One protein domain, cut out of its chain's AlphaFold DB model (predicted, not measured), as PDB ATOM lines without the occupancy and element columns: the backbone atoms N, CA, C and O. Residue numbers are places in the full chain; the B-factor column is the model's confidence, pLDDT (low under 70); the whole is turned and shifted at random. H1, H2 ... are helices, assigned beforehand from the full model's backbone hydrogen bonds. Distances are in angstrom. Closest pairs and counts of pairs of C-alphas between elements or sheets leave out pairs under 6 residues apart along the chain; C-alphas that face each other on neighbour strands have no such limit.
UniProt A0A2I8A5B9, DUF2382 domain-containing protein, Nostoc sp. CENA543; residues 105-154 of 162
ATOM      1  N   GLY A 105     -56.230 -23.372  25.181       77.88
ATOM      2  CA  GLY A 105     -55.921 -23.524  23.762       77.88
ATOM      3  C   GLY A 105     -55.624 -24.976  23.401       77.88
ATOM      4  O   GLY A 105     -55.194 -25.763  24.244       77.88
ATOM      5  N   CYS A 106     -55.856 -25.343  22.140       82.81
ATOM      6  CA  CYS A 106     -55.593 -26.688  21.629       82.81
ATOM      7  C   CYS A 106     -54.395 -26.682  20.676       82.81
ATOM      8  O   CYS A 106     -54.374 -25.927  19.705       82.81
ATOM      9  N   PHE A 107     -53.442 -27.590  20.892       86.44
ATOM     10  CA  PHE A 107     -52.265 -27.756  20.037       86.44
ATOM     11  C   PHE A 107     -52.328 -29.095  19.303       86.44
ATOM     12  O   PHE A 107     -52.569 -30.130  19.915       86.44
ATOM     13  N   ALA A 108     -52.061 -29.091  17.995       82.88
ATOM     14  CA  ALA A 108     -51.992 -30.317  17.192       82.88
ATOM     15  C   ALA A 108     -50.697 -31.127  17.416       82.88
ATOM     16  O   ALA A 108     -50.590 -32.262  16.964       82.88
ATOM     17  N   SER A 109     -49.697 -30.553  18.098       89.12
ATOM     18  CA  SER A 109     -48.417 -31.204  18.381       89.12
ATOM     19  C   SER A 109     -48.010 -31.007  19.844       89.12
ATOM     20  O   SER A 109     -47.907 -29.855  20.283       89.12
ATOM     21  N   PRO A 110     -47.668 -32.085  20.582       87.62
ATOM     22  CA  PRO A 110     -47.120 -31.985  21.937       87.62
ATOM     23  C   PRO A 110     -45.850 -31.131  22.020       87.62
ATOM     24  O   PRO A 110     -45.596 -30.503  23.043       87.62
ATOM     25  N   LYS A 111     -45.070 -31.046  20.931       90.62
ATOM     26  CA  LYS A 111     -43.854 -30.222  20.870       90.62
ATOM     27  C   LYS A 111     -44.162 -28.724  20.979       90.62
ATOM     28  O   LYS A 111     -43.400 -27.999  21.603       90.62
ATOM     29  N   ILE A 112     -45.282 -28.266  20.415       90.38
ATOM     30  CA  ILE A 112     -45.702 -26.858  20.499       90.38
ATOM     31  C   ILE A 112     -46.188 -26.541  21.919       90.38
ATOM     32  O   ILE A 112     -45.787 -25.529  22.484       90.38
ATOM     33  N   ALA A 113     -46.968 -27.442  22.528       89.56
ATOM     34  CA  ALA A 113     -47.388 -27.309  23.923       89.56
ATOM     35  C   ALA A 113     -46.183 -27.282  24.888       89.56
ATOM     36  O   ALA A 113     -46.124 -26.436  25.775       89.56
ATOM     37  N   SER A 114     -45.185 -28.146  24.667       90.81
ATOM     38  CA  SER A 114     -43.916 -28.148  25.407       90.81
ATOM     39  C   SER A 114     -43.158 -26.822  25.282       90.81
ATOM     40  O   SER A 114     -42.708 -26.296  26.297       90.81
ATOM     41  N   LEU A 115     -43.048 -26.254  24.075       91.75
ATOM     42  CA  LEU A 115     -42.383 -24.963  23.865       91.75
ATOM     43  C   LEU A 115     -43.114 -23.814  24.570       91.75
ATOM     44  O   LEU A 115     -42.456 -22.975  25.178       91.75
ATOM     45  N   LEU A 116     -44.451 -23.794  24.534       90.56
ATOM     46  CA  LEU A 116     -45.250 -22.787  25.237       90.56
ATOM     47  C   LEU A 116     -45.073 -22.881  26.758       90.56
ATOM     48  O   LEU A 116     -44.793 -21.874  27.399       90.56
ATOM     49  N   LEU A 117     -45.196 -24.081  27.330       89.56
ATOM     50  CA  LEU A 117     -45.017 -24.290  28.770       89.56
ATOM     51  C   LEU A 117     -43.591 -23.943  29.218       89.56
ATOM     52  O   LEU A 117     -43.419 -23.328  30.266       89.56
ATOM     53  N   ASN A 118     -42.578 -24.261  28.407       91.00
ATOM     54  CA  ASN A 118     -41.195 -23.879  28.680       91.00
ATOM     55  C   ASN A 118     -40.975 -22.360  28.585       91.00
ATOM     56  O   ASN A 118     -40.247 -21.808  29.399       91.00
ATOM     57  N   ALA A 119     -41.607 -21.672  27.630       90.38
ATOM     58  CA  ALA A 119     -41.546 -20.212  27.543       90.38
ATOM     59  C   ALA A 119     -42.183 -19.549  28.776       90.38
ATOM     60  O   ALA A 119     -41.574 -18.666  29.367       90.38
ATOM     61  N   ILE A 120     -43.350 -20.036  29.218       89.38
ATOM     62  CA  ILE A 120     -44.005 -19.572  30.452       89.38
ATOM     63  C   ILE A 120     -43.114 -19.836  31.677       89.38
ATOM     64  O   ILE A 120     -42.995 -18.970  32.534       89.38
ATOM     65  N   ALA A 121     -42.445 -20.990  31.753       88.50
ATOM     66  CA  ALA A 121     -41.534 -21.317  32.856       88.50
ATOM     67  C   ALA A 121     -40.254 -20.452  32.902       88.50
ATOM     68  O   ALA A 121     -39.592 -20.412  33.936       88.50
ATOM     69  N   LEU A 122     -39.900 -19.768  31.806       90.06
ATOM     70  CA  LEU A 122     -38.758 -18.848  31.734       90.06
ATOM     71  C   LEU A 122     -39.119 -17.393  32.093       90.06
ATOM     72  O   LEU A 122     -38.220 -16.561  32.214       90.06
ATOM     73  N   GLU A 123     -40.403 -17.070  32.275       89.75
ATOM     74  CA  GLU A 123     -40.837 -15.734  32.689       89.75
ATOM     75  C   GLU A 123     -40.498 -15.458  34.161       89.75
ATOM     76  O   GLU A 123     -40.835 -16.236  35.056       89.75
ATOM     77  N   GLN A 124     -39.890 -14.295  34.431       73.31
ATOM     78  CA  GLN A 124     -39.378 -13.912  35.762       73.31
ATOM     79  C   GLN A 124     -40.446 -13.905  36.868       73.31
ATOM     80  O   GLN A 124     -40.120 -14.040  38.046       73.31
ATOM     81  N   ASN A 125     -41.717 -13.724  36.505       80.25
ATOM     82  CA  ASN A 125     -42.851 -13.891  37.406       80.25
ATOM     83  C   ASN A 125     -44.055 -14.430  36.623       80.25
ATOM     84  O   ASN A 125     -44.994 -13.703  36.301       80.25
ATOM     85  N   HIS A 126     -44.008 -15.720  36.298       80.94
ATOM     86  CA  HIS A 126     -45.036 -16.401  35.507       80.94
ATOM     87  C   HIS A 126     -46.418 -16.491  36.188       80.94
ATOM     88  O   HIS A 126     -47.381 -16.896  35.542       80.94
ATOM     89  N   GLY A 127     -46.543 -16.160  37.483       81.62
ATOM     90  CA  GLY A 127     -47.826 -16.014  38.199       81.62
ATOM     91  C   GLY A 127     -48.739 -17.253  38.259       81.62
ATOM     92  O   GLY A 127     -49.876 -17.158  38.718       81.62
ATOM     93  N   CYS A 128     -48.276 -18.413  37.785       80.00
ATOM     94  CA  CYS A 128     -49.099 -19.610  37.614       80.00
ATOM     95  C   CYS A 128     -49.397 -20.270  38.962       80.00
ATOM     96  O   CYS A 128     -48.506 -20.849  39.576       80.00
ATOM     97  N   GLN A 129     -50.660 -20.234  39.391       80.38
ATOM     98  CA  GLN A 129     -51.104 -20.897  40.625       80.38
ATOM     99  C   GLN A 129     -51.336 -22.402  40.433       80.38
ATOM    100  O   GLN A 129     -51.066 -23.195  41.330       80.38
ATOM    101  N   GLN A 130     -51.837 -22.801  39.261       79.69
ATOM    102  CA  GLN A 130     -52.100 -24.190  38.899       79.69
ATOM    103  C   GLN A 130     -52.018 -24.343  37.377       79.69
ATOM    104  O   GLN A 130     -52.478 -23.473  36.640       79.69
ATOM    105  N   ILE A 131     -51.459 -25.459  36.906       81.75
ATOM    106  CA  ILE A 131     -51.438 -25.829  35.487       81.75
ATOM    107  C   ILE A 131     -52.230 -27.130  35.336       81.75
ATOM    108  O   ILE A 131     -51.875 -28.155  35.915       81.75
ATOM    109  N   CYS A 132     -53.306 -27.089  34.552       81.81
ATOM    110  CA  CYS A 132     -54.099 -28.263  34.192       81.81
ATOM    111  C   CYS A 132     -53.830 -28.617  32.727       81.81
ATOM    112  O   CYS A 132     -53.993 -27.777  31.846       81.81
ATOM    113  N   ILE A 133     -53.433 -29.864  32.463       84.31
ATOM    114  CA  ILE A 133     -53.162 -30.363  31.111       84.31
ATOM    115  C   ILE A 133     -54.121 -31.518  30.831       84.31
ATOM    116  O   ILE A 133     -54.205 -32.464  31.611       84.31
ATOM    117  N   SER A 134     -54.820 -31.460  29.700       84.38
ATOM    118  CA  SER A 134     -55.657 -32.552  29.200       84.38
ATOM    119  C   SER A 134     -55.098 -33.046  27.871       84.38
ATOM    120  O   SER A 134     -54.886 -32.258  26.952       84.38
ATOM    121  N   ILE A 135     -54.856 -34.355  27.768       86.12
ATOM    122  CA  ILE A 135     -54.362 -35.002  26.547       86.12
ATOM    123  C   ILE A 135     -55.449 -35.953  26.051       86.12
ATOM    124  O   ILE A 135     -55.742 -36.954  26.701       86.12
ATOM    125  N   ALA A 136     -56.045 -35.643  24.899       86.88
ATOM    126  CA  ALA A 136     -56.929 -36.569  24.203       86.88
ATOM    127  C   ALA A 136     -56.093 -37.646  23.492       86.88
ATOM    128  O   ALA A 136     -55.101 -37.328  22.834       86.88
ATOM    129  N   VAL A 137     -56.491 -38.909  23.633       88.00
ATOM    130  CA  VAL A 137     -55.834 -40.075  23.023       88.00
ATOM    131  C   VAL A 137     -56.875 -41.055  22.497       88.00
ATOM    132  O   VAL A 137     -57.972 -41.149  23.039       88.00
ATOM    133  N   GLU A 138     -56.516 -41.800  21.457       87.44
ATOM    134  CA  GLU A 138     -57.427 -42.721  20.764       87.44
ATOM    135  C   GLU A 138     -57.465 -44.117  21.407       87.44
ATOM    136  O   GLU A 138     -58.413 -44.869  21.205       87.44
ATOM    137  N   THR A 139     -56.429 -44.496  22.168       91.75
ATOM    138  CA  THR A 139     -56.273 -45.856  22.711       91.75
ATOM    139  C   THR A 139     -56.133 -45.859  24.234       91.75
ATOM    140  O   THR A 139     -55.280 -45.170  24.793       91.75
ATOM    141  N   GLU A 140     -56.872 -46.739  24.913       88.38
ATOM    142  CA  GLU A 140     -56.827 -46.916  26.376       88.38
ATOM    143  C   GLU A 140     -55.406 -47.226  26.907       88.38
ATOM    144  O   GLU A 140     -55.012 -46.783  27.986       88.38
ATOM    145  N   ALA A 141     -54.582 -47.934  26.126       90.44
ATOM    146  CA  ALA A 141     -53.179 -48.195  26.455       90.44
ATOM    147  C   ALA A 141     -52.318 -46.914  26.500       90.44
ATOM    148  O   ALA A 141     -51.437 -46.790  27.352       90.44
ATOM    149  N   GLN A 142     -52.585 -45.943  25.617       88.88
ATOM    150  CA  GLN A 142     -51.938 -44.625  25.651       88.88
ATOM    151  C   GLN A 142     -52.443 -43.814  26.849       88.88
ATOM    152  O   GLN A 142     -51.636 -43.203  27.547       88.88
ATOM    153  N   GLN A 143     -53.751 -43.869  27.132       89.44
ATOM    154  CA  GLN A 143     -54.364 -43.207  28.287       89.44
ATOM    155  C   GLN A 143     -53.725 -43.677  29.599       89.44
ATOM    156  O   GLN A 143     -53.244 -42.851  30.370       89.44
ATOM    157  N   LYS A 144     -53.648 -44.995  29.826       89.88
ATOM    158  CA  LYS A 144     -53.015 -45.587  31.017       89.88
ATOM    159  C   LYS A 144     -51.549 -45.164  31.144       89.88
ATOM    160  O   LYS A 144     -51.152 -44.646  32.185       89.88
ATOM    161  N   LYS A 145     -50.776 -45.278  30.058       92.81
ATOM    162  CA  LYS A 145     -49.359 -44.878  30.017       92.81
ATOM    163  C   LYS A 145     -49.146 -43.401  30.361       92.81
ATOM    164  O   LYS A 145     -48.253 -43.086  31.140       92.81
ATOM    165  N   TYR A 146     -49.936 -42.492  29.791       89.56
ATOM    166  CA  TYR A 146     -49.792 -41.062  30.071       89.56
ATOM    167  C   TYR A 146     -50.344 -40.677  31.448       89.56
ATOM    168  O   TYR A 146     -49.754 -39.822  32.102       89.56
ATOM    169  N   GLN A 147     -51.388 -41.348  31.947       89.06
ATOM    170  CA  GLN A 147     -51.863 -41.152  33.320       89.06
ATOM    171  C   GLN A 147     -50.803 -41.567  34.349       89.06
ATOM    172  O   GLN A 147     -50.582 -40.847  35.319       89.06
ATOM    173  N   GLU A 148     -50.091 -42.677  34.125       90.44
ATOM    174  CA  GLU A 148     -48.938 -43.047  34.957       90.44
ATOM    175  C   GLU A 148     -47.841 -41.976  34.943       90.44
ATOM    176  O   GLU A 148     -47.222 -41.726  35.975       90.44
ATOM    177  N   TRP A 149     -47.587 -41.342  33.795       89.75
ATOM    178  CA  TRP A 149     -46.593 -40.271  33.680       89.75
ATOM    179  C   TRP A 149     -47.021 -39.016  34.447       89.75
ATOM    180  O   TRP A 149     -46.225 -38.499  35.228       89.75
ATOM    181  N   PHE A 150     -48.283 -38.589  34.322       87.38
ATOM    182  CA  PHE A 150     -48.843 -37.517  35.154       87.38
ATOM    183  C   PHE A 150     -48.697 -37.824  36.648       87.38
ATOM    184  O   PHE A 150     -48.172 -37.001  37.394       87.38
ATOM    185  N   ASN A 151     -49.075 -39.034  37.072       86.69
ATOM    186  CA  ASN A 151     -49.003 -39.443  38.475       86.69
ATOM    187  C   ASN A 151     -47.567 -39.415  39.036       86.69
ATOM    188  O   ASN A 151     -47.400 -39.150  40.222       86.69
ATOM    189  N   ARG A 152     -46.538 -39.670  38.210       86.81
ATOM    190  CA  ARG A 152     -45.122 -39.545  38.611       86.81
ATOM    191  C   ARG A 152     -44.714 -38.077  38.750       86.81
ATOM    192  O   ARG A 152     -44.228 -37.681  39.805       86.81
ATOM    193  N   CYS A 153     -44.985 -37.255  37.735       77.81
ATOM    194  CA  CYS A 153     -44.615 -35.837  37.742       77.81
ATOM    195  C   CYS A 153     -45.339 -35.016  38.825       77.81
ATOM    196  O   CYS A 153     -44.824 -33.987  39.241       77.81
ATOM    197  N   SER A 154     -46.503 -35.455  39.317       71.62
ATOM    198  CA  SER A 154     -47.181 -34.814  40.459       71.62
ATOM    199  C   SER A 154     -46.586 -35.153  41.834       71.62
ATOM    200  O   SER A 154     -47.001 -34.548  42.819       71.62
TER     201      SER A 154
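AT A GLANCE: This is residues 105 to 154 of the 162 residues of the protein "DUF2382 domain-containing protein" of Nostoc sp. CENA543 (UniProt A0A2I8A5B9). The domain is a loose, open Z: helix H1, then a long loop, residues 122 to 139, that folds back along the length of the domain, then helix H2, pointing nearly the same way as H1. Residues 121 to 127 stick out at one end. The printed part has 50 residues, is all helix in class with no named strand, and is loose, with a radius of gyration of the C-alphas of 12.8 A and an elongated outline of 38 by 24 by 14 A.

IN THESE COORDINATES: H1, residues 110 to 121, begins at C-alpha (-47.120, -31.985, 21.937) and is 16.3 A long. H2, residues 140 to 153, is 20.0 A long and ends at C-alpha (-44.615, -35.837, 37.742).

HOW THE PARTS SIT: H1 and H2 are apart, with no C-alpha of the one within 8 A of the other. In both, every O i to N i+4 pair is within hydrogen-bond range.

THE WHOLE: The C-alphas of Gln 124 and Glu 140, the two farthest apart, are 38.5 A apart. The link from H1 to H2 is long, 18 residues. The printed part has no cut, and no printed residue is under 70 in pLDDT.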